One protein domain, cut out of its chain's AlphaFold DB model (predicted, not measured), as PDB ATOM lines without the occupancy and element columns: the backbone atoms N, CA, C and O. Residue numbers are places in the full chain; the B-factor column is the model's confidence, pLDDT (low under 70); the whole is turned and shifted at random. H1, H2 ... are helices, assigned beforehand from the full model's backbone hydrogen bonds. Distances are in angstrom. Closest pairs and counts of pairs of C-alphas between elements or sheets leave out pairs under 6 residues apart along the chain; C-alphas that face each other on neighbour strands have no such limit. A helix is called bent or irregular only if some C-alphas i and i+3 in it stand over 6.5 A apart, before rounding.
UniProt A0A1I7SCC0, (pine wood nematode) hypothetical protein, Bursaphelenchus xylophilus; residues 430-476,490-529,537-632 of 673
ATOM      1  N   ILE A 430     128.443 105.509  94.344       59.81
ATOM      2  CA  ILE A 430     127.781 105.034  95.575       59.81
ATOM      3  C   ILE A 430     128.521 105.407  96.873       59.81
ATOM      4  O   ILE A 430     127.834 105.730  97.841       59.81
ATOM      5  N   TYR A 431     129.861 105.389  96.962       58.31
ATOM      6  CA  TYR A 431     130.529 105.882  98.190       58.31
ATOM      7  C   TYR A 431     130.322 107.386  98.330       58.31
ATOM      8  O   TYR A 431     129.839 107.843  99.368       58.31
ATOM      9  N   ASN A 432     130.545 108.127  97.241       70.56
ATOM     10  CA  ASN A 432     130.214 109.538  97.183       70.56
ATOM     11  C   ASN A 432     128.722 109.767  97.447       70.56
ATOM     12  O   ASN A 432     128.417 110.695  98.172       70.56
ATOM     13  N   THR A 433     127.789 108.911  97.008       71.75
ATOM     14  CA  THR A 433     126.353 109.028  97.347       71.75
ATOM     15  C   THR A 433     126.050 108.700  98.802       71.75
ATOM     16  O   THR A 433     125.185 109.346  99.375       71.75
ATOM     17  N   VAL A 434     126.710 107.732  99.439       64.25
ATOM     18  CA  VAL A 434     126.482 107.437 100.864       64.25
ATOM     19  C   VAL A 434     127.062 108.547 101.729       64.25
ATOM     20  O   VAL A 434     126.380 109.008 102.632       64.25
ATOM     21  N   GLN A 435     128.266 109.024 101.425       66.50
ATOM     22  CA  GLN A 435     128.885 110.165 102.095       66.50
ATOM     23  C   GLN A 435     128.098 111.457 101.855       66.50
ATOM     24  O   GLN A 435     127.809 112.181 102.802       66.50
ATOM     25  N   LYS A 436     127.674 111.709 100.613       74.31
ATOM     26  CA  LYS A 436     126.787 112.815 100.238       74.31
ATOM     27  C   LYS A 436     125.441 112.696 100.940       74.31
ATOM     28  O   LYS A 436     125.018 113.688 101.499       74.31
ATOM     29  N   LYS A 437     124.823 111.513 101.040       72.69
ATOM     30  CA  LYS A 437     123.594 111.308 101.830       72.69
ATOM     31  C   LYS A 437     123.823 111.490 103.324       72.69
ATOM     32  O   LYS A 437     122.962 112.052 103.988       72.69
ATOM     33  N   LEU A 438     124.953 111.043 103.870       67.31
ATOM     34  CA  LEU A 438     125.300 111.258 105.277       67.31
ATOM     35  C   LEU A 438     125.532 112.749 105.563       67.31
ATOM     36  O   LEU A 438     125.229 113.206 106.655       67.31
ATOM     37  N   PHE A 439     126.022 113.503 104.574       70.06
ATOM     38  CA  PHE A 439     126.224 114.949 104.627       70.06
ATOM     39  C   PHE A 439     124.919 115.741 104.414       70.06
ATOM     40  O   PHE A 439     124.608 116.636 105.190       70.06
ATOM     41  N   GLU A 440     124.102 115.370 103.426       74.75
ATOM     42  CA  GLU A 440     122.747 115.892 103.181       74.75
ATOM     43  C   GLU A 440     121.856 115.698 104.412       74.75
ATOM     44  O   GLU A 440     121.085 116.586 104.771       74.75
ATOM     45  N   ASN A 441     122.009 114.564 105.102       76.38
ATOM     46  CA  ASN A 441     121.308 114.250 106.341       76.38
ATOM     47  C   ASN A 441     122.147 114.520 107.603       76.38
ATOM     48  O   ASN A 441     121.709 114.142 108.684       76.38
ATOM     49  N   TYR A 442     123.309 115.186 107.512       78.06
ATOM     50  CA  TYR A 442     124.230 115.372 108.648       78.06
ATOM     51  C   TYR A 442     123.530 116.030 109.831       78.06
ATOM     52  O   TYR A 442     123.543 115.503 110.941       78.06
ATOM     53  N   HIS A 443     122.840 117.139 109.560       75.00
ATOM     54  CA  HIS A 443     122.040 117.824 110.564       75.00
ATOM     55  C   HIS A 443     120.951 116.907 111.131       75.00
ATOM     56  O   HIS A 443     120.783 116.867 112.341       75.00
ATOM     57  N   SER A 444     120.254 116.123 110.301       77.94
ATOM     58  CA  SER A 444     119.210 115.204 110.780       77.94
ATOM     59  C   SER A 444     119.760 114.092 111.676       77.94
ATOM     60  O   SER A 444     119.112 113.740 112.654       77.94
ATOM     61  N   ILE A 445     120.939 113.548 111.359       75.81
ATOM     62  CA  ILE A 445     121.615 112.519 112.162       75.81
ATOM     63  C   ILE A 445     122.118 113.129 113.475       75.81
ATOM     64  O   ILE A 445     121.940 112.523 114.527       75.81
ATOM     65  N   ALA A 446     122.678 114.342 113.429       76.81
ATOM     66  CA  ALA A 446     123.095 115.075 114.618       76.81
ATOM     67  C   ALA A 446     121.907 115.379 115.542       76.81
ATOM     68  O   ALA A 446     121.947 115.008 116.708       76.81
ATOM     69  N   TYR A 447     120.822 115.974 115.029       79.25
ATOM     70  CA  TYR A 447     119.614 116.216 115.825       79.25
ATOM     71  C   TYR A 447     119.040 114.909 116.387       79.25
ATOM     72  O   TYR A 447     118.681 114.889 117.556       79.25
ATOM     73  N   LEU A 448     118.987 113.820 115.605       79.50
ATOM     74  CA  LEU A 448     118.481 112.528 116.079       79.50
ATOM     75  C   LEU A 448     119.316 111.975 117.239       79.50
ATOM     76  O   LEU A 448     118.746 111.646 118.270       79.50
ATOM     77  N   LEU A 449     120.646 111.913 117.088       75.88
ATOM     78  CA  LEU A 449     121.551 111.430 118.134       75.88
ATOM     79  C   LEU A 449     121.349 112.229 119.423       75.88
ATOM     80  O   LEU A 449     121.155 111.641 120.482       75.88
ATOM     81  N   ILE A 450     121.310 113.560 119.319       79.00
ATOM     82  CA  ILE A 450     121.160 114.425 120.488       79.00
ATOM     83  C   ILE A 450     119.776 114.265 121.128       79.00
ATOM     84  O   ILE A 450     119.703 114.105 122.339       79.00
ATOM     85  N   ILE A 451     118.691 114.247 120.342       80.00
ATOM     86  CA  ILE A 451     117.327 114.017 120.849       80.00
ATOM     87  C   ILE A 451     117.237 112.664 121.564       80.00
ATOM     88  O   ILE A 451     116.649 112.590 122.637       80.00
ATOM     89  N   THR A 452     117.826 111.600 121.013       75.69
ATOM     90  CA  THR A 452     117.818 110.273 121.644       75.69
ATOM     91  C   THR A 452     118.583 110.274 122.965       75.69
ATOM     92  O   THR A 452     118.042 109.830 123.972       75.69
ATOM     93  N   THR A 453     119.809 110.803 122.993       76.69
ATOM     94  CA  THR A 453     120.618 110.860 124.221       76.69
ATOM     95  C   THR A 453     119.976 111.745 125.292       76.69
ATOM     96  O   THR A 453     119.966 111.387 126.466       76.69
ATOM     97  N   TYR A 454     119.375 112.859 124.876       82.12
ATOM     98  CA  TYR A 454     118.585 113.742 125.727       82.12
ATOM     99  C   TYR A 454     117.371 113.025 126.333       82.12
ATOM    100  O   TYR A 454     117.132 113.139 127.530       82.12
ATOM    101  N   LEU A 455     116.603 112.283 125.523       78.81
ATOM    102  CA  LEU A 455     115.423 111.557 126.001       78.81
ATOM    103  C   LEU A 455     115.804 110.477 127.014       78.81
ATOM    104  O   LEU A 455     115.115 110.348 128.015       78.81
ATOM    105  N   ILE A 456     116.917 109.767 126.800       78.25
ATOM    106  CA  ILE A 456     117.447 108.795 127.768       78.25
ATOM    107  C   ILE A 456     117.769 109.496 129.096       78.25
ATOM    108  O   ILE A 456     117.212 109.117 130.121       78.25
ATOM    109  N   ALA A 457     118.572 110.566 129.071       78.50
ATOM    110  CA  ALA A 457     118.931 111.313 130.281       78.50
ATOM    111  C   ALA A 457     117.712 111.912 131.006       78.50
ATOM    112  O   ALA A 457     117.671 111.943 132.232       78.50
ATOM    113  N   PHE A 458     116.699 112.362 130.261       82.81
ATOM    114  CA  PHE A 458     115.446 112.872 130.816       82.81
ATOM    115  C   PHE A 458     114.596 111.775 131.466       82.81
ATOM    116  O   PHE A 458     114.081 111.972 132.565       82.81
ATOM    117  N   THR A 459     114.451 110.624 130.803       76.69
ATOM    118  CA  THR A 459     113.716 109.473 131.337       76.69
ATOM    119  C   THR A 459     114.405 108.912 132.576       76.69
ATOM    120  O   THR A 459     113.724 108.636 133.555       76.69
ATOM    121  N   GLU A 460     115.736 108.808 132.570       79.50
ATOM    122  CA  GLU A 460     116.523 108.358 133.721       79.50
ATOM    123  C   GLU A 460     116.442 109.352 134.889       79.50
ATOM    124  O   GLU A 460     116.164 108.946 136.013       79.50
ATOM    125  N   TYR A 461     116.555 110.662 134.629       87.31
ATOM    126  CA  TYR A 461     116.342 111.695 135.648       87.31
ATOM    127  C   TYR A 461     114.942 111.619 136.273       87.31
ATOM    128  O   TYR A 461     114.824 111.611 137.497       87.31
ATOM    129  N   ILE A 462     113.882 111.523 135.456       80.94
ATOM    130  CA  ILE A 462     112.506 111.370 135.956       80.94
ATOM    131  C   ILE A 462     112.353 110.073 136.743       80.94
ATOM    132  O   ILE A 462     111.732 110.100 137.799       80.94
ATOM    133  N   TYR A 463     112.906 108.961 136.258       82.00
ATOM    134  CA  TYR A 463     112.847 107.675 136.943       82.00
ATOM    135  C   TYR A 463     113.497 107.763 138.327       82.00
ATOM    136  O   TYR A 463     112.826 107.520 139.325       82.00
ATOM    137  N   LEU A 464     114.753 108.213 138.403       79.75
ATOM    138  CA  LEU A 464     115.478 108.366 139.664       79.75
ATOM    139  C   LEU A 464     114.780 109.357 140.610       79.75
ATOM    140  O   LEU A 464     114.676 109.093 141.808       79.75
ATOM    141  N   ARG A 465     114.229 110.470 140.096       82.44
ATOM    142  CA  ARG A 465     113.472 111.415 140.933       82.44
ATOM    143  C   ARG A 465     112.145 110.852 141.421       82.44
ATOM    144  O   ARG A 465     111.835 111.043 142.593       82.44
ATOM    145  N   LEU A 466     111.396 110.151 140.573       79.50
ATOM    146  CA  LEU A 466     110.133 109.515 140.942       79.50
ATOM    147  C   LEU A 466     110.367 108.410 141.976       79.50
ATOM    148  O   LEU A 466     109.669 108.389 142.982       79.50
ATOM    149  N   VAL A 467     111.397 107.577 141.797       74.50
ATOM    150  CA  VAL A 467     111.851 106.611 142.810       74.50
ATOM    151  C   VAL A 467     112.180 107.335 144.120       74.50
ATOM    152  O   VAL A 467     111.639 106.966 145.153       74.50
ATOM    153  N   SER A 468     112.934 108.442 144.084       74.12
ATOM    154  CA  SER A 468     113.262 109.224 145.291       74.12
ATOM    155  C   SER A 468     112.064 109.929 145.963       74.12
ATOM    156  O   SER A 468     112.185 110.401 147.095       74.12
ATOM    157  N   LEU A 469     110.921 110.048 145.278       78.12
ATOM    158  CA  LEU A 469     109.674 110.610 145.817       78.12
ATOM    159  C   LEU A 469     108.722 109.522 146.332       78.12
ATOM    160  O   LEU A 469     108.061 109.729 147.344       78.12
ATOM    161  N   VAL A 470     108.647 108.385 145.637       77.88
ATOM    162  CA  VAL A 470     107.805 107.230 145.997       77.88
ATOM    163  C   VAL A 470     108.426 106.427 147.140       77.88
ATOM    164  O   VAL A 470     107.702 105.918 147.988       77.88
ATOM    165  N   MET A 471     109.756 106.348 147.183       75.56
ATOM    166  CA  MET A 471     110.546 105.765 148.265       75.56
ATOM    167  C   MET A 471     111.359 106.897 148.921       75.56
ATOM    168  O   MET A 471     112.506 107.150 148.536       75.56
ATOM    169  N   PRO A 472     110.747 107.669 149.843       69.12
ATOM    170  CA  PRO A 472     111.453 108.711 150.584       69.12
ATOM    171  C   PRO A 472     112.442 108.113 151.589       69.12
ATOM    172  O   PRO A 472     113.477 108.730 151.846       69.12
ATOM    173  N   ASP A 473     112.134 106.920 152.106       65.94
ATOM    174  CA  ASP A 473     112.954 106.194 153.065       65.94
ATOM    175  C   ASP A 473     114.341 105.930 152.480       65.94
ATOM    176  O   ASP A 473     114.503 105.404 151.375       65.94
ATOM    177  N   TYR A 474     115.355 106.355 153.227       57.72
ATOM    178  CA  TYR A 474     116.743 106.228 152.827       57.72
ATOM    179  C   TYR A 474     117.069 104.749 152.613       57.72
ATOM    180  O   TYR A 474     116.992 103.956 153.552       57.72
ATOM    181  N   TYR A 475     117.539 104.399 151.413       50.91
ATOM    182  CA  TYR A 475     118.412 103.240 151.261       50.91
ATOM    183  C   TYR A 475     119.687 103.539 152.051       50.91
ATOM    184  O   TYR A 475     120.664 104.066 151.520       50.91
ATOM    185  N   ILE A 476     119.657 103.234 153.352       49.94
ATOM    186  CA  ILE A 476     120.862 103.093 154.154       49.94
ATOM    187  C   ILE A 476     121.607 101.943 153.496       49.94
ATOM    188  O   ILE A 476     121.249 100.778 153.659       49.94
ATOM    189  N   ILE A 490     130.772 110.287 154.528       63.97
ATOM    190  CA  ILE A 490     130.067 111.559 154.477       63.97
ATOM    191  C   ILE A 490     130.623 112.283 153.265       63.97
ATOM    192  O   ILE A 490     131.771 112.741 153.263       63.97
ATOM    193  N   ARG A 491     129.809 112.405 152.216       68.56
ATOM    194  CA  ARG A 491     130.134 113.324 151.138       68.56
ATOM    195  C   ARG A 491     130.144 114.716 151.722       68.56
ATOM    196  O   ARG A 491     129.109 115.285 152.051       68.56
ATOM    197  N   THR A 492     131.343 115.263 151.832       79.12
ATOM    198  CA  THR A 492     131.514 116.682 152.095       79.12
ATOM    199  C   THR A 492     130.736 117.480 151.048       79.12
ATOM    200  O   THR A 492     130.624 117.076 149.886       79.12
ATOM    201  N   GLU A 493     130.219 118.641 151.446       79.38
ATOM    202  CA  GLU A 493     129.473 119.559 150.572       79.38
ATOM    203  C   GLU A 493     130.260 119.886 149.285       79.38
ATOM    204  O   GLU A 493     129.690 120.077 148.210       79.38
ATOM    205  N   PHE A 494     131.593 119.832 149.375       80.44
ATOM    206  CA  PHE A 494     132.528 119.932 148.262       80.44
ATOM    207  C   PHE A 494     132.261 118.936 147.119       80.44
ATOM    208  O   PHE A 494     132.399 119.324 145.963       80.44
ATOM    209  N   HIS A 495     131.846 117.690 147.382       83.06
ATOM    210  CA  HIS A 495     131.527 116.729 146.314       83.06
ATOM    211  C   HIS A 495     130.286 117.149 145.519       83.06
ATOM    212  O   HIS A 495     130.322 117.152 144.288       83.06
ATOM    213  N   TYR A 496     129.221 117.568 146.210       84.38
ATOM    214  CA  TYR A 496     127.993 118.063 145.581       84.38
ATOM    215  C   TYR A 496     128.256 119.330 144.757       84.38
ATOM    216  O   TYR A 496     127.828 119.424 143.604       84.38
ATOM    217  N   VAL A 497     129.023 120.279 145.305       85.50
ATOM    218  CA  VAL A 497     129.438 121.495 144.588       85.50
ATOM    219  C   VAL A 497     130.327 121.151 143.389       85.50
ATOM    220  O   VAL A 497     130.070 121.631 142.286       85.50
ATOM    221  N   SER A 498     131.331 120.287 143.559       87.81
ATOM    222  CA  SER A 498     132.252 119.877 142.492       87.81
ATOM    223  C   SER A 498     131.513 119.227 141.320       87.81
ATOM    224  O   SER A 498     131.701 119.628 140.171       87.81
ATOM    225  N   ILE A 499     130.607 118.287 141.595       88.06
ATOM    226  CA  ILE A 499     129.856 117.572 140.555       88.06
ATOM    227  C   ILE A 499     128.809 118.480 139.903       88.06
ATOM    228  O   ILE A 499     128.640 118.420 138.685       88.06
ATOM    229  N   THR A 500     128.203 119.405 140.653       87.88
ATOM    230  CA  THR A 500     127.348 120.460 140.083       87.88
ATOM    231  C   THR A 500     128.139 121.372 139.136       87.88
ATOM    232  O   THR A 500     127.678 121.661 138.034       87.88
ATOM    233  N   VAL A 501     129.362 121.778 139.501       88.50
ATOM    234  CA  VAL A 501     130.249 122.582 138.640       88.50
ATOM    235  C   VAL A 501     130.689 121.806 137.394       88.50
ATOM    236  O   VAL A 501     130.688 122.367 136.296       88.50
ATOM    237  N   VAL A 502     131.013 120.515 137.517       87.88
ATOM    238  CA  VAL A 502     131.331 119.637 136.374       87.88
ATOM    239  C   VAL A 502     130.122 119.496 135.443       87.88
ATOM    240  O   VAL A 502     130.263 119.698 134.235       87.88
ATOM    241  N   PHE A 503     128.930 119.230 135.988       91.81
ATOM    242  CA  PHE A 503     127.676 119.164 135.234       91.81
ATOM    243  C   PHE A 503     127.399 120.473 134.487       91.81
ATOM    244  O   PHE A 503     127.156 120.450 133.283       91.81
ATOM    245  N   LEU A 504     127.497 121.623 135.164       90.31
ATOM    246  CA  LEU A 504     127.284 122.937 134.554       90.31
ATOM    247  C   LEU A 504     128.305 123.232 133.452       90.31
ATOM    248  O   LEU A 504     127.928 123.711 132.385       90.31
ATOM    249  N   THR A 505     129.580 122.909 133.670       88.44
ATOM    250  CA  THR A 505     130.655 123.165 132.700       88.44
ATOM    251  C   THR A 505     130.486 122.310 131.444       88.44
ATOM    252  O   THR A 505     130.539 122.830 130.327       88.44
ATOM    253  N   ILE A 506     130.227 121.009 131.604       88.81
ATOM    254  CA  ILE A 506     130.039 120.079 130.481       88.81
ATOM    255  C   ILE A 506     128.693 120.332 129.792       88.81
ATOM    256  O   ILE A 506     128.635 120.353 128.564       88.81
ATOM    257  N   GLY A 507     127.631 120.604 130.552       88.50
ATOM    258  CA  GLY A 507     126.316 120.971 130.034       88.50
ATOM    259  C   GLY A 507     126.355 122.258 129.210       88.50
ATOM    260  O   GLY A 507     125.876 122.273 128.075       88.50
ATOM    261  N   ALA A 508     127.003 123.310 129.719       86.56
ATOM    262  CA  ALA A 508     127.212 124.557 128.986       86.56
ATOM    263  C   ALA A 508     128.072 124.343 127.733       86.56
ATOM    264  O   ALA A 508     127.696 124.806 126.658       86.56
ATOM    265  N   PHE A 509     129.175 123.589 127.823       87.94
ATOM    266  CA  PHE A 509     129.986 123.224 126.657       87.94
ATOM    267  C   PHE A 509     129.153 122.486 125.597       87.94
ATOM    268  O   PHE A 509     129.197 122.838 124.420       87.94
ATOM    269  N   GLN A 510     128.332 121.520 126.006       87.56
ATOM    270  CA  GLN A 510     127.490 120.724 125.117       87.56
ATOM    271  C   GLN A 510     126.380 121.555 124.450       87.56
ATOM    272  O   GLN A 510     126.149 121.411 123.243       87.56
ATOM    273  N   VAL A 511     125.739 122.467 125.190       86.25
ATOM    274  CA  VAL A 511     124.765 123.435 124.653       86.25
ATOM    275  C   VAL A 511     125.445 124.419 123.697       86.25
ATOM    276  O   VAL A 511     124.934 124.643 122.601       86.25
ATOM    277  N   CYS A 512     126.625 124.943 124.037       85.75
ATOM    278  CA  CYS A 512     127.420 125.811 123.165       85.75
ATOM    279  C   CYS A 512     127.846 125.098 121.874       85.75
ATOM    280  O   CYS A 512     127.662 125.641 120.786       85.75
ATOM    281  N   CYS A 513     128.343 123.860 121.948       84.00
ATOM    282  CA  CYS A 513     128.661 123.054 120.770       84.00
ATOM    283  C   CYS A 513     127.426 122.819 119.894       84.00
ATOM    284  O   CYS A 513     127.494 122.993 118.679       84.00
ATOM    285  N   PHE A 514     126.279 122.488 120.491       83.50
ATOM    286  CA  PHE A 514     125.029 122.318 119.753       83.50
ATOM    287  C   PHE A 514     124.538 123.624 119.101       83.50
ATOM    288  O   PHE A 514     124.108 123.627 117.945       83.50
ATOM    289  N   PHE A 515     124.656 124.749 119.802       83.00
ATOM    290  CA  PHE A 515     124.342 126.081 119.293       83.00
ATOM    291  C   PHE A 515     125.252 126.467 118.120       83.00
ATOM    292  O   PHE A 515     124.759 126.914 117.082       83.00
ATOM    293  N   LEU A 516     126.558 126.204 118.216       81.38
ATOM    294  CA  LEU A 516     127.522 126.413 117.131       81.38
ATOM    295  C   LEU A 516     127.242 125.502 115.923       81.38
ATOM    296  O   LEU A 516     127.286 125.972 114.784       81.38
ATOM    297  N   LEU A 517     126.869 124.234 116.130       78.81
ATOM    298  CA  LEU A 517     126.410 123.330 115.060       78.81
ATOM    299  C   LEU A 517     125.122 123.834 114.384       78.81
ATOM    300  O   LEU A 517     124.966 123.761 113.163       78.81
ATOM    301  N   THR A 518     124.212 124.404 115.169       78.88
ATOM    302  CA  THR A 518     122.939 124.958 114.694       78.88
ATOM    303  C   THR A 518     123.130 126.274 113.924       78.88
ATOM    304  O   THR A 518     122.489 126.496 112.893       78.88
ATOM    305  N   ILE A 519     124.040 127.145 114.377       80.56
ATOM    306  CA  ILE A 519     124.390 128.401 113.700       80.56
ATOM    307  C   ILE A 519     125.205 128.146 112.435       80.56
ATOM    308  O   ILE A 519     124.861 128.694 111.388       80.56
ATOM    309  N   SER A 520     126.246 127.312 112.496       76.56
ATOM    310  CA  SER A 520     127.094 126.994 111.338       76.56
ATOM    311  C   SER A 520     126.276 126.451 110.166       76.56
ATOM    312  O   SER A 520     126.498 126.874 109.033       76.56
ATOM    313  N   GLY A 521     125.233 125.654 110.427       73.38
ATOM    314  CA  GLY A 521     124.263 125.241 109.408       73.38
ATOM    315  C   GLY A 521     123.687 126.402 108.579       73.38
ATOM    316  O   GLY A 521     123.555 126.268 107.365       73.38
ATOM    317  N   ARG A 522     123.423 127.575 109.182       73.69
ATOM    318  CA  ARG A 522     122.960 128.775 108.450       73.69
ATOM    319  C   ARG A 522     124.055 129.395 107.587       73.69
ATOM    320  O   ARG A 522     123.795 129.702 106.425       73.69
ATOM    321  N   TRP A 523     125.263 129.550 108.125       71.75
ATOM    322  CA  TRP A 523     126.406 130.131 107.407       71.75
ATOM    323  C   TRP A 523     126.883 129.252 106.239       71.75
ATOM    324  O   TRP A 523     127.371 129.759 105.231       71.75
ATOM    325  N   LEU A 524     126.683 127.934 106.329       69.62
ATOM    326  CA  LEU A 524     127.036 126.969 105.282       69.62
ATOM    327  C   LEU A 524     126.014 126.884 104.131       69.62
ATOM    328  O   LEU A 524     126.333 126.314 103.074       69.62
ATOM    329  N   THR A 525     124.818 127.461 104.295       70.69
ATOM    330  CA  THR A 525     123.834 127.643 103.213       70.69
ATOM    331  C   THR A 525     124.280 128.756 102.265       70.69
ATOM    332  O   THR A 525     123.929 129.925 102.420       70.69
ATOM    333  N   VAL A 526     125.036 128.392 101.227       65.69
ATOM    334  CA  VAL A 526     125.340 129.309 100.121       65.69
ATOM    335  C   VAL A 526     124.037 129.630  99.391       65.69
ATOM    336  O   VAL A 526     123.503 128.795  98.657       65.69
ATOM    337  N   ARG A 527     123.526 130.849  99.578       69.38
ATOM    338  CA  ARG A 527     122.452 131.403  98.749       69.38
ATOM    339  C   ARG A 527     122.992 131.477  97.314       69.38
ATOM    340  O   ARG A 527     123.901 132.257  97.050       69.38
ATOM    341  N   ARG A 528     122.491 130.624  96.409       60.72
ATOM    342  CA  ARG A 528     122.804 130.684  94.970       60.72
ATOM    343  C   ARG A 528     122.066 131.869  94.350       60.72
ATOM    344  O   ARG A 528     120.999 131.709  93.765       60.72
ATOM    345  N   THR A 529     122.624 133.062  94.509       62.59
ATOM    346  CA  THR A 529     122.214 134.254  93.770       62.59
ATOM    347  C   THR A 529     122.630 134.082  92.309       62.59
ATOM    348  O   THR A 529     123.796 134.231  91.965       62.59
ATOM    349  N   GLU A 537     134.146 139.544  96.244       82.69
ATOM    350  CA  GLU A 537     133.737 139.244  97.618       82.69
ATOM    351  C   GLU A 537     132.913 137.944  97.715       82.69
ATOM    352  O   GLU A 537     133.142 137.117  98.600       82.69
ATOM    353  N   GLU A 538     132.004 137.688  96.765       82.44
ATOM    354  CA  GLU A 538     131.259 136.424  96.709       82.44
ATOM    355  C   GLU A 538     132.156 135.239  96.333       82.44
ATOM    356  O   GLU A 538     131.946 134.135  96.843       82.44
ATOM    357  N   LYS A 539     133.174 135.447  95.487       82.19
ATOM    358  CA  LYS A 539     134.160 134.403  95.173       82.19
ATOM    359  C   LYS A 539     134.958 134.011  96.421       82.19
ATOM    360  O   LYS A 539     135.006 132.825  96.749       82.19
ATOM    361  N   LEU A 540     135.482 134.992  97.160       85.06
ATOM    362  CA  LEU A 540     136.201 134.757  98.416       85.06
ATOM    363  C   LEU A 540     135.300 134.068  99.458       85.06
ATOM    364  O   LEU A 540     135.699 133.075 100.069       85.06
ATOM    365  N   ARG A 541     134.042 134.514  99.596       82.31
ATOM    366  CA  ARG A 541     133.038 133.878 100.468       82.31
ATOM    367  C   ARG A 541     132.813 132.406 100.108       82.31
ATOM    368  O   ARG A 541     132.709 131.567 101.001       82.31
ATOM    369  N   ASN A 542     132.748 132.074  98.818       80.12
ATOM    370  CA  ASN A 542     132.561 130.699  98.355       80.12
ATOM    371  C   ASN A 542     133.783 129.807  98.632       80.12
ATOM    372  O   ASN A 542     133.602 128.668  99.068       80.12
ATOM    373  N   GLU A 543     135.008 130.311  98.450       84.94
ATOM    374  CA  GLU A 543     136.240 129.578  98.789       84.94
ATOM    375  C   GLU A 543     136.358 129.329 100.300       84.94
ATOM    376  O   GLU A 543     136.608 128.195 100.719       84.94
ATOM    377  N   VAL A 544     136.067 130.337 101.132       85.06
ATOM    378  CA  VAL A 544     136.022 130.198 102.598       85.06
ATOM    379  C   VAL A 544     134.981 129.155 103.020       85.06
ATOM    380  O   VAL A 544     135.303 128.240 103.779       85.06
ATOM    381  N   VAL A 545     133.754 129.206 102.484       80.56
ATOM    382  CA  VAL A 545     132.717 128.200 102.788       80.56
ATOM    383  C   VAL A 545     133.132 126.793 102.336       80.56
ATOM    384  O   VAL A 545     132.826 125.820 103.027       80.56
ATOM    385  N   PHE A 546     133.837 126.649 101.211       79.38
ATOM    386  CA  PHE A 546     134.337 125.349 100.758       79.38
ATOM    387  C   PHE A 546     135.450 124.807 101.669       79.38
ATOM    388  O   PHE A 546     135.419 123.630 102.040       79.38
ATOM    389  N   SER A 547     136.379 125.666 102.095       82.69
ATOM    390  CA  SER A 547     137.430 125.321 103.059       82.69
ATOM    391  C   SER A 547     136.837 124.874 104.402       82.69
ATOM    392  O   SER A 547     137.148 123.783 104.884       82.69
ATOM    393  N   ILE A 548     135.872 125.629 104.945       79.19
ATOM    394  CA  ILE A 548     135.155 125.268 106.179       79.19
ATOM    395  C   ILE A 548     134.435 123.919 106.020       79.19
ATOM    396  O   ILE A 548     134.536 123.072 106.905       79.19
ATOM    397  N   LYS A 549     133.766 123.657 104.885       77.62
ATOM    398  CA  LYS A 549     133.127 122.349 104.623       77.62
ATOM    399  C   LYS A 549     134.131 121.197 104.591       77.62
ATOM    400  O   LYS A 549     133.810 120.120 105.087       77.62
ATOM    401  N   ARG A 550     135.339 121.410 104.054       79.06
ATOM    402  CA  ARG A 550     136.419 120.407 104.045       79.06
ATOM    403  C   ARG A 550     136.973 120.138 105.448       79.06
ATOM    404  O   ARG A 550     137.182 118.977 105.787       79.06
ATOM    405  N   VAL A 551     137.179 121.173 106.265       77.38
ATOM    406  CA  VAL A 551     137.609 121.007 107.666       77.38
ATOM    407  C   VAL A 551     136.530 120.277 108.464       77.38
ATOM    408  O   VAL A 551     136.820 119.262 109.091       77.38
ATOM    409  N   MET A 552     135.273 120.719 108.353       73.25
ATOM    410  CA  MET A 552     134.126 120.085 109.005       73.25
ATOM    411  C   MET A 552     133.998 118.607 108.607       73.25
ATOM    412  O   MET A 552     133.810 117.754 109.465       73.25
ATOM    413  N   TYR A 553     134.188 118.268 107.329       69.75
ATOM    414  CA  TYR A 553     134.189 116.879 106.862       69.75
ATOM    415  C   TYR A 553     135.206 115.983 107.601       69.75
ATOM    416  O   TYR A 553     134.893 114.831 107.899       69.75
ATOM    417  N   HIS A 554     136.386 116.504 107.956       70.25
ATOM    418  CA  HIS A 554     137.376 115.765 108.746       70.25
ATOM    419  C   HIS A 554     137.083 115.740 110.255       70.25
ATOM    420  O   HIS A 554     137.429 114.760 110.916       70.25
ATOM    421  N   THR A 555     136.448 116.775 110.814       75.25
ATOM    422  CA  THR A 555     136.202 116.884 112.264       75.25
ATOM    423  C   THR A 555     134.863 116.309 112.729       75.25
ATOM    424  O   THR A 555     134.734 115.996 113.908       75.25
ATOM    425  N   VAL A 556     133.902 116.072 111.829       69.94
ATOM    426  CA  VAL A 556     132.553 115.554 112.146       69.94
ATOM    427  C   VAL A 556     132.560 114.292 113.018       69.94
ATOM    428  O   VAL A 556     131.806 114.222 113.988       69.94
ATOM    429  N   PHE A 557     133.396 113.294 112.709       67.19
ATOM    430  CA  PHE A 557     133.428 112.049 113.485       67.19
ATOM    431  C   PHE A 557     134.040 112.241 114.891       67.19
ATOM    432  O   PHE A 557     133.391 111.841 115.859       67.19
ATOM    433  N   PRO A 558     135.205 112.910 115.053       72.75
ATOM    434  CA  PRO A 558     135.678 113.365 116.364       72.75
ATOM    435  C   PRO A 558     134.642 114.172 117.159       72.75
ATOM    436  O   PRO A 558     134.470 113.919 118.347       72.75
ATOM    437  N   THR A 559     133.911 115.094 116.522       77.00
ATOM    438  CA  THR A 559     132.877 115.899 117.192       77.00
ATOM    439  C   THR A 559     131.754 115.027 117.751       77.00
ATOM    440  O   THR A 559     131.372 115.220 118.902       77.00
ATOM    441  N   PHE A 560     131.260 114.040 116.995       76.44
ATOM    442  CA  PHE A 560     130.264 113.097 117.515       76.44
ATOM    443  C   PHE A 560     130.805 112.244 118.666       76.44
ATOM    444  O   PHE A 560     130.089 112.034 119.637       76.44
ATOM    445  N   LEU A 561     132.061 111.790 118.598       73.12
ATOM    446  CA  LEU A 561     132.672 111.015 119.679       73.12
ATOM    447  C   LEU A 561     132.774 111.833 120.977       73.12
ATOM    448  O   LEU A 561     132.343 111.362 122.025       73.12
ATOM    449  N   VAL A 562     133.283 113.068 120.897       81.06
ATOM    450  CA  VAL A 562     133.353 113.992 122.043       81.06
ATOM    451  C   VAL A 562     131.955 114.266 122.601       81.06
ATOM    452  O   VAL A 562     131.766 114.202 123.809       81.06
ATOM    453  N   TYR A 563     130.959 114.488 121.739       82.94
ATOM    454  CA  TYR A 563     129.577 114.725 122.163       82.94
ATOM    455  C   TYR A 563     128.982 113.535 122.936       82.94
ATOM    456  O   TYR A 563     128.349 113.724 123.978       82.94
ATOM    457  N   THR A 564     129.211 112.308 122.459       75.62
ATOM    458  CA  THR A 564     128.779 111.080 123.145       75.62
ATOM    459  C   THR A 564     129.457 110.934 124.509       75.62
ATOM    460  O   THR A 564     128.788 110.595 125.481       75.62
ATOM    461  N   LEU A 565     130.756 111.243 124.609       76.75
ATOM    462  CA  LEU A 565     131.495 111.206 125.875       76.75
ATOM    463  C   LEU A 565     130.989 112.263 126.869       76.75
ATOM    464  O   LEU A 565     130.704 111.918 128.011       76.75
ATOM    465  N   CYS A 566     130.798 113.518 126.444       86.31
ATOM    466  CA  CYS A 566     130.203 114.565 127.285       86.31
ATOM    467  C   CYS A 566     128.820 114.157 127.807       86.31
ATOM    468  O   CYS A 566     128.542 114.301 128.995       86.31
ATOM    469  N   SER A 567     127.992 113.569 126.941       85.44
ATOM    470  CA  SER A 567     126.655 113.109 127.324       85.44
ATOM    471  C   SER A 567     126.695 111.961 128.336       85.44
ATOM    472  O   SER A 567     125.891 111.941 129.262       85.44
ATOM    473  N   ALA A 568     127.647 111.031 128.204       78.25
ATOM    474  CA  ALA A 568     127.853 109.973 129.188       78.25
ATOM    475  C   ALA A 568     128.302 110.536 130.548       78.25
ATOM    476  O   ALA A 568     127.837 110.062 131.581       78.25
ATOM    477  N   VAL A 569     129.153 111.570 130.580       84.25
ATOM    478  CA  VAL A 569     129.538 112.227 131.844       84.25
ATOM    479  C   VAL A 569     128.349 112.954 132.480       84.25
ATOM    480  O   VAL A 569     128.165 112.847 133.688       84.25
ATOM    481  N   ILE A 570     127.505 113.625 131.688       88.38
ATOM    482  CA  ILE A 570     126.258 114.236 132.181       88.38
ATOM    483  C   ILE A 570     125.325 113.181 132.788       88.38
ATOM    484  O   ILE A 570     124.790 113.407 133.870       88.38
ATOM    485  N   LEU A 571     125.173 112.022 132.138       85.50
ATOM    486  CA  LEU A 571     124.354 110.920 132.648       85.50
ATOM    487  C   LEU A 571     124.877 110.409 133.999       85.50
ATOM    488  O   LEU A 571     124.129 110.354 134.967       85.50
ATOM    489  N   ASN A 572     126.185 110.147 134.094       82.50
ATOM    490  CA  ASN A 572     126.826 109.727 135.345       82.50
ATOM    491  C   ASN A 572     126.722 110.794 136.451       82.50
ATOM    492  O   ASN A 572     126.563 110.442 137.615       82.50
ATOM    493  N   ALA A 573     126.783 112.087 136.115       87.88
ATOM    494  CA  ALA A 573     126.606 113.169 137.086       87.88
ATOM    495  C   ALA A 573     125.161 113.247 137.611       87.88
ATOM    496  O   ALA A 573     124.962 113.430 138.809       87.88
ATOM    497  N   ILE A 574     124.158 113.058 136.744       87.19
ATOM    498  CA  ILE A 574     122.748 112.944 137.149       87.19
ATOM    499  C   ILE A 574     122.551 111.714 138.045       87.19
ATOM    500  O   ILE A 574     121.996 111.841 139.135       87.19
ATOM    501  N   PHE A 575     123.053 110.549 137.627       84.00
ATOM    502  CA  PHE A 575     122.976 109.312 138.403       84.00
ATOM    503  C   PHE A 575     123.621 109.468 139.789       84.00
ATOM    504  O   PHE A 575     123.011 109.114 140.794       84.00
ATOM    505  N   TYR A 576     124.809 110.073 139.867       84.50
ATOM    506  CA  TYR A 576     125.497 110.328 141.135       84.50
ATOM    507  C   TYR A 576     124.688 111.245 142.065       84.50
ATOM    508  O   TYR A 576     124.519 110.929 143.240       84.50
ATOM    509  N   MET A 577     124.191 112.373 141.545       85.31
ATOM    510  CA  MET A 577     123.516 113.410 142.341       85.31
ATOM    511  C   MET A 577     122.088 113.033 142.760       85.31
ATOM    512  O   MET A 577     121.606 113.515 143.783       85.31
ATOM    513  N   VAL A 578     121.391 112.212 141.967       81.25
ATOM    514  CA  VAL A 578     119.985 111.839 142.212       81.25
ATOM    515  C   VAL A 578     119.859 110.428 142.784       81.25
ATOM    516  O   VAL A 578     119.054 110.220 143.689       81.25
ATOM    517  N   GLY A 579     120.634 109.470 142.268       72.06
ATOM    518  CA  GLY A 579     120.535 108.052 142.615       72.06
ATOM    519  C   GLY A 579     121.190 107.677 143.944       72.06
ATOM    520  O   GLY A 579     120.752 106.727 144.580       72.06
ATOM    521  N   MET A 580     122.193 108.430 144.406       66.88
ATOM    522  CA  MET A 580     122.837 108.173 145.696       66.88
ATOM    523  C   MET A 580     122.537 109.288 146.706       66.88
ATOM    524  O   MET A 580     123.314 110.235 146.832       66.88
ATOM    525  N   ARG A 581     121.425 109.155 147.440       63.97
ATOM    526  CA  ARG A 581     121.103 109.991 148.609       63.97
ATOM    527  C   ARG A 581     122.004 109.635 149.792       63.97
ATOM    528  O   ARG A 581     121.946 108.511 150.278       63.97
ATOM    529  N   ASP A 582     122.737 110.615 150.312       66.62
ATOM    530  CA  ASP A 582     123.357 110.504 151.635       66.62
ATOM    531  C   ASP A 582     122.382 110.982 152.733       66.62
ATOM    532  O   ASP A 582     121.562 111.872 152.476       66.62
ATOM    533  N   PRO A 583     122.492 110.471 153.974       61.78
ATOM    534  CA  PRO A 583     121.765 110.981 155.137       61.78
ATOM    535  C   PRO A 583     122.395 112.291 155.648       61.78
ATOM    536  O   PRO A 583     122.912 112.367 156.759       61.78
ATOM    537  N   ILE A 584     122.398 113.333 154.812       57.66
ATOM    538  CA  ILE A 584     122.846 114.673 155.208       57.66
ATOM    539  C   ILE A 584     121.625 115.474 155.650       57.66
ATOM    540  O   ILE A 584     120.904 116.037 154.829       57.66
ATOM    541  N   ASP A 585     121.446 115.558 156.966       63.34
ATOM    542  CA  ASP A 585     120.402 116.327 157.663       63.34
ATOM    543  C   ASP A 585     120.659 117.856 157.622       63.34
ATOM    544  O   ASP A 585     120.278 118.614 158.511       63.34
ATOM    545  N   SER A 586     121.386 118.328 156.599       68.56
ATOM    546  CA  SER A 586     121.721 119.739 156.412       68.56
ATOM    547  C   SER A 586     120.828 120.364 155.343       68.56
ATOM    548  O   SER A 586     120.773 119.930 154.187       68.56
ATOM    549  N   THR A 587     120.180 121.468 155.716       81.12
ATOM    550  CA  THR A 587     119.409 122.332 154.811       81.12
ATOM    551  C   THR A 587     120.228 122.739 153.579       81.12
ATOM    552  O   THR A 587     119.672 122.932 152.500       81.12
ATOM    553  N   VAL A 588     121.557 122.834 153.716       78.62
ATOM    554  CA  VAL A 588     122.491 123.164 152.631       78.62
ATOM    555  C   VAL A 588     122.483 122.087 151.547       78.62
ATOM    556  O   VAL A 588     122.338 122.427 150.375       78.62
ATOM    557  N   SER A 589     122.568 120.801 151.908       77.88
ATOM    558  CA  SER A 589     122.533 119.705 150.929       77.88
ATOM    559  C   SER A 589     121.208 119.685 150.166       77.88
ATOM    560  O   SER A 589     121.196 119.648 148.935       77.88
ATOM    561  N   GLN A 590     120.082 119.838 150.871       83.62
ATOM    562  CA  GLN A 590     118.763 119.908 150.241       83.62
ATOM    563  C   GLN A 590     118.638 121.109 149.280       83.62
ATOM    564  O   GLN A 590     118.126 120.959 148.169       83.62
ATOM    565  N   VAL A 591     119.162 122.283 149.654       86.62
ATOM    566  CA  VAL A 591     119.212 123.470 148.780       86.62
ATOM    567  C   VAL A 591     120.111 123.242 147.560       86.62
ATOM    568  O   VAL A 591     119.716 123.602 146.452       86.62
ATOM    569  N   VAL A 592     121.282 122.617 147.719       84.62
ATOM    570  CA  VAL A 592     122.182 122.281 146.600       84.62
ATOM    571  C   VAL A 592     121.539 121.260 145.660       84.62
ATOM    572  O   VAL A 592     121.663 121.393 144.444       84.62
ATOM    573  N   ILE A 593     120.793 120.291 146.192       86.50
ATOM    574  CA  ILE A 593     120.043 119.312 145.401       86.50
ATOM    575  C   ILE A 593     118.910 119.990 144.614       86.50
ATOM    576  O   ILE A 593     118.783 119.738 143.418       86.50
ATOM    577  N   TYR A 594     118.133 120.901 145.212       89.81
ATOM    578  CA  TYR A 594     117.119 121.661 144.465       89.81
ATOM    579  C   TYR A 594     117.728 122.625 143.438       89.81
ATOM    580  O   TYR A 594     117.167 122.807 142.357       89.81
ATOM    581  N   LEU A 595     118.889 123.216 143.735       90.38
ATOM    582  CA  LEU A 595     119.642 124.018 142.774       90.38
ATOM    583  C   LEU A 595     120.124 123.152 141.601       90.38
ATOM    584  O   LEU A 595     119.986 123.561 140.451       90.38
ATOM    585  N   PHE A 596     120.618 121.941 141.872       90.44
ATOM    586  CA  PHE A 596     120.999 120.973 140.845       90.44
ATOM    587  C   PHE A 596     119.796 120.541 140.000       90.44
ATOM    588  O   PHE A 596     119.883 120.595 138.777       90.44
ATOM    589  N   ASP A 597     118.654 120.211 140.610       91.31
ATOM    590  CA  ASP A 597     117.410 119.882 139.900       91.31
ATOM    591  C   ASP A 597     116.947 121.044 139.002       91.31
ATOM    592  O   ASP A 597     116.536 120.826 137.859       91.31
ATOM    593  N   ALA A 598     117.074 122.293 139.466       92.25
ATOM    594  CA  ALA A 598     116.811 123.480 138.653       92.25
ATOM    595  C   ALA A 598     117.815 123.620 137.494       92.25
ATOM    596  O   ALA A 598     117.413 123.904 136.366       92.25
ATOM    597  N   CYS A 599     119.109 123.370 137.722       89.88
ATOM    598  CA  CYS A 599     120.129 123.352 136.671       89.88
ATOM    599  C   CYS A 599     119.892 122.235 135.642       89.88
ATOM    600  O   CYS A 599     120.035 122.479 134.443       89.88
ATOM    601  N   VAL A 600     119.483 121.042 136.082       89.56
ATOM    602  CA  VAL A 600     119.081 119.924 135.221       89.56
ATOM    603  C   VAL A 600     117.845 120.310 134.418       89.56
ATOM    604  O   VAL A 600     117.863 120.174 133.200       89.56
ATOM    605  N   PHE A 601     116.813 120.885 135.040       90.88
ATOM    606  CA  PHE A 601     115.617 121.350 134.335       90.88
ATOM    607  C   PHE A 601     115.916 122.464 133.318       90.88
ATOM    608  O   PHE A 601     115.366 122.447 132.218       90.88
ATOM    609  N   ILE A 602     116.820 123.399 133.630       89.81
ATOM    610  CA  ILE A 602     117.272 124.443 132.697       89.81
ATOM    611  C   ILE A 602     118.063 123.833 131.535       89.81
ATOM    612  O   ILE A 602     117.776 124.158 130.384       89.81
ATOM    613  N   TYR A 603     119.022 122.940 131.804       89.56
ATOM    614  CA  TYR A 603     119.776 122.219 130.771       89.56
ATOM    615  C   TYR A 603     118.838 121.427 129.851       89.56
ATOM    616  O   TYR A 603     118.965 121.488 128.625       89.56
ATOM    617  N   LEU A 604     117.856 120.752 130.452       86.12
ATOM    618  CA  LEU A 604     116.806 120.036 129.753       86.12
ATOM    619  C   LEU A 604     116.015 121.009 128.862       86.12
ATOM    620  O   LEU A 604     116.116 120.945 127.640       86.12
ATOM    621  N   ALA A 605     115.311 121.986 129.437       86.25
ATOM    622  CA  ALA A 605     114.478 122.940 128.702       86.25
ATOM    623  C   ALA A 605     115.239 123.741 127.625       86.25
ATOM    624  O   ALA A 605     114.677 124.039 126.565       86.25
ATOM    625  N   ALA A 606     116.521 124.054 127.843       85.81
ATOM    626  CA  ALA A 606     117.355 124.770 126.884       85.81
ATOM    627  C   ALA A 606     117.449 124.046 125.533       85.81
ATOM    628  O   ALA A 606     117.418 124.703 124.491       85.81
ATOM    629  N   PHE A 607     117.510 122.711 125.511       80.38
ATOM    630  CA  PHE A 607     117.666 121.974 124.258       80.38
ATOM    631  C   PHE A 607     116.410 122.033 123.356       80.38
ATOM    632  O   PHE A 607     116.544 122.480 122.210       80.38
ATOM    633  N   PRO A 608     115.178 121.710 123.818       78.88
ATOM    634  CA  PRO A 608     113.954 121.964 123.064       78.88
ATOM    635  C   PRO A 608     113.773 123.435 122.683       78.88
ATOM    636  O   PRO A 608     113.346 123.705 121.564       78.88
ATOM    637  N   ILE A 609     114.129 124.391 123.548       83.25
ATOM    638  CA  ILE A 609     114.015 125.827 123.240       83.25
ATOM    639  C   ILE A 609     114.958 126.225 122.093       83.25
ATOM    640  O   ILE A 609     114.509 126.834 121.119       83.25
ATOM    641  N   VAL A 610     116.238 125.836 122.138       81.88
ATOM    642  CA  VAL A 610     117.199 126.094 121.048       81.88
ATOM    643  C   VAL A 610     116.754 125.390 119.764       81.88
ATOM    644  O   VAL A 610     116.746 126.014 118.699       81.88
ATOM    645  N   CYS A 611     116.283 124.142 119.848       77.69
ATOM    646  CA  CYS A 611     115.649 123.453 118.726       77.69
ATOM    647  C   CYS A 611     114.490 124.278 118.140       77.69
ATOM    648  O   CYS A 611     114.527 124.631 116.964       77.69
ATOM    649  N   LEU A 612     113.483 124.650 118.932       81.12
ATOM    650  CA  LEU A 612     112.293 125.370 118.462       81.12
ATOM    651  C   LEU A 612     112.624 126.743 117.848       81.12
ATOM    652  O   LEU A 612     112.106 127.079 116.780       81.12
ATOM    653  N   LEU A 613     113.516 127.519 118.475       82.44
ATOM    654  CA  LEU A 613     113.908 128.863 118.025       82.44
ATOM    655  C   LEU A 613     114.717 128.861 116.719       82.44
ATOM    656  O   LEU A 613     114.632 129.810 115.915       82.44
ATOM    657  N   TYR A 614     115.529 127.821 116.505       77.00
ATOM    658  CA  TYR A 614     116.479 127.767 115.397       77.00
ATOM    659  C   TYR A 614     116.110 126.789 114.278       77.00
ATOM    660  O   TYR A 614     116.595 126.998 113.159       77.00
ATOM    661  N   HIS A 615     115.221 125.815 114.515       76.50
ATOM    662  CA  HIS A 615     114.852 124.793 113.535       76.50
ATOM    663  C   HIS A 615     114.262 125.421 112.254       76.50
ATOM    664  O   HIS A 615     113.232 126.110 112.294       76.50
ATOM    665  N   PRO A 616     114.880 125.186 111.079       71.00
ATOM    666  CA  PRO A 616     114.591 125.956 109.870       71.00
ATOM    667  C   PRO A 616     113.149 125.787 109.369       71.00
ATOM    668  O   PRO A 616     112.551 126.750 108.881       71.00
ATOM    669  N   ARG A 617     112.542 124.603 109.550       74.00
ATOM    670  CA  ARG A 617     111.151 124.350 109.128       74.00
ATOM    671  C   ARG A 617     110.124 125.148 109.941       74.00
ATOM    672  O   ARG A 617     109.096 125.528 109.387       74.00
ATOM    673  N   ILE A 618     110.397 125.446 111.217       74.69
ATOM    674  CA  ILE A 618     109.474 126.216 112.071       74.69
ATOM    675  C   ILE A 618     109.451 127.678 111.619       74.69
ATOM    676  O   ILE A 618     108.378 128.218 111.356       74.69
ATOM    677  N   ARG A 619     110.625 128.289 111.396       72.38
ATOM    678  CA  ARG A 619     110.713 129.647 110.827       72.38
ATOM    679  C   ARG A 619     110.093 129.749 109.430       72.38
ATOM    680  O   ARG A 619     109.425 130.739 109.152       72.38
ATOM    681  N   CYS A 620     110.260 128.737 108.573       76.75
ATOM    682  CA  CYS A 620     109.595 128.684 107.264       76.75
ATOM    683  C   CYS A 620     108.058 128.658 107.407       76.75
ATOM    684  O   CYS A 620     107.382 129.491 106.808       76.75
ATOM    685  N   ARG A 621     107.497 127.800 108.279       80.19
ATOM    686  CA  ARG A 621     106.046 127.778 108.566       80.19
ATOM    687  C   ARG A 621     105.531 129.090 109.172       80.19
ATOM    688  O   ARG A 621     104.444 129.525 108.805       80.19
ATOM    689  N   LEU A 622     106.287 129.731 110.066       81.12
ATOM    690  CA  LEU A 622     105.917 131.028 110.650       81.12
ATOM    691  C   LEU A 622     105.911 132.147 109.600       81.12
ATOM    692  O   LEU A 622     104.948 132.908 109.536       81.12
ATOM    693  N   ARG A 623     106.922 132.202 108.720       81.44
ATOM    694  CA  ARG A 623     106.950 133.136 107.582       81.44
ATOM    695  C   ARG A 623     105.800 132.895 106.609       81.44
ATOM    696  O   ARG A 623     105.166 133.857 106.198       81.44
ATOM    697  N   LEU A 624     105.483 131.635 106.300       83.69
ATOM    698  CA  LEU A 624     104.354 131.296 105.431       83.69
ATOM    699  C   LEU A 624     103.015 131.725 106.057       83.69
ATOM    700  O   LEU A 624     102.203 132.349 105.384       83.69
ATOM    701  N   LYS A 625     102.806 131.484 107.361       86.06
ATOM    702  CA  LYS A 625     101.626 131.985 108.095       86.06
ATOM    703  C   LYS A 625     101.549 133.517 108.107       86.06
ATOM    704  O   LYS A 625     100.454 134.056 107.976       86.06
ATOM    705  N   GLY A 626     102.682 134.210 108.237       85.69
ATOM    706  CA  GLY A 626     102.764 135.669 108.128       85.69
ATOM    707  C   GLY A 626     102.383 136.177 106.736       85.69
ATOM    708  O   GLY A 626     101.513 137.033 106.621       85.69
ATOM    709  N   ALA A 627     102.953 135.589 105.681       84.50
ATOM    710  CA  ALA A 627     102.652 135.935 104.291       84.50
ATOM    711  C   ALA A 627     101.181 135.672 103.924       84.50
ATOM    712  O   ALA A 627     100.548 136.516 103.298       84.50
ATOM    713  N   VAL A 628     100.602 134.552 104.372       88.06
ATOM    714  CA  VAL A 628      99.171 134.253 104.176       88.06
ATOM    715  C   VAL A 628      98.283 135.258 104.916       88.06
ATOM    716  O   VAL A 628      97.291 135.708 104.352       88.06
ATOM    717  N   ARG A 629      98.636 135.670 106.145       87.69
ATOM    718  CA  ARG A 629      97.904 136.732 106.862       87.69
ATOM    719  C   ARG A 629      98.004 138.083 106.150       87.69
ATOM    720  O   ARG A 629      96.976 138.726 105.979       87.69
ATOM    721  N   ALA A 630      99.192 138.475 105.690       84.69
ATOM    722  CA  ALA A 630      99.388 139.708 104.927       84.69
ATOM    723  C   ALA A 630      98.593 139.697 103.609       84.69
ATOM    724  O   ALA A 630      97.897 140.660 103.311       84.69
ATOM    725  N   SER A 631      98.606 138.572 102.881       85.19
ATOM    726  CA  SER A 631      97.806 138.388 101.664       85.19
ATOM    727  C   SER A 631      96.302 138.489 101.930       85.19
ATOM    728  O   SER A 631      95.579 139.006 101.082       85.19
ATOM    729  N   ARG A 632      95.828 138.006 103.090       84.12
ATOM    730  CA  ARG A 632      94.410 138.064 103.475       84.12
ATOM    731  C   ARG A 632      93.986 139.477 103.886       84.12
ATOM    732  O   ARG A 632      92.942 139.938 103.442       84.12
TER     733      ARG A 632
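Overview. This is residues 430 to 476, 490 to 529 and 537 to 632 of the 673 residues of the protein "(pine wood nematode) hypothetical protein" of Bursaphelenchus xylophilus (UniProt A0A1I7SCC0). Four long helices, H2, H3, H4b and H5, stand side by side in a loose up-and-down bundle, each running against the one before it in the chain. At one end of the bundle H1, H4a and H6 splay away from it in different directions, and residues 617 to 632 of H6 stick out. The printed part has 183 residues with six named helices, H1 to H6 in order, H4 being bent into the arms H4a and H4b, and no named strand; the class is all helix. The whole is loose, with a radius of gyration of the C-alphas of 21.5 A and spans of 66 by 48 by 33 A.

Arrangement. H1, residues 430 to 440, is close to but not clearly touching H2, residues 442 to 470, with C-alphas 438 and 445 closest at 7.9 A and a steep tilt of 55 degrees. H4, residues 537 to 579, was assigned as one helix by its hydrogen bonds but is bent, with C-alphas 554 and 557 7.2 A apart; its arms H4a, residues 537 to 554, and H4b, residues 557 to 579, stand at a steep tilt of 60 degrees. H2 and H4b touch, the same way at a shallow tilt of 8 degrees, with the C-alphas of Leu 464 and Gly 579 closest at 5.9 A. H3, residues 493 to 523, touches H4b with residues 496 to 510 alone, opposite ways at a shallow tilt of 33 degrees, only just short of steep; the closest C-alphas, of Phe 503 and Ile 570, are 6.0 A apart. H3 and H5, residues 587 to 614, touch, the same way at a shallow tilt of 6 degrees, with the C-alphas of Thr 500 and Phe 596 closest at 6.4 A. H2 and H5 are close but not clearly touching, with C-alphas 458 and 604 closest at 7.4 A. H6, residues 616 to 632, is close to but not clearly touching H5, at a steep tilt of 59 degrees, with C-alphas 612 and 618 closest at 7.0 A. H4a touches no helix; it is only just apart from H3, at 8.1 A. Every O i to N i+4 pair is within hydrogen-bond range in H1, H2, H4a, H4b and H6, against 26 of 27 in H3 and 22 of 24 in H5.

Along the chain. H1 begins at C-alpha 430, (127.781, 105.034, 95.575). H2 is 41.6 A long, H3 44.5 A, H4b 32.1 A and H5 39.9 A. H5 begins at C-alpha 587, (119.409, 122.332, 154.811), and H6 ends at C-alpha 632, (94.410, 138.064, 103.475).

Size, cuts and confidence. The C-alphas farthest apart, of Ile 476 and Glu 537, are 68.3 A apart. Residues 477 to 489 and 530 to 536 are not printed, with C-alpha gaps of 12.5 A and 13.1 A. Of the links printed whole, H1 to H2 and H5 to H6 are tight and H4 to H5 is short. Mean pLDDT of the printed part is 78.8; 27 residues are under 70, among them 472 to 476 and 580 to 586.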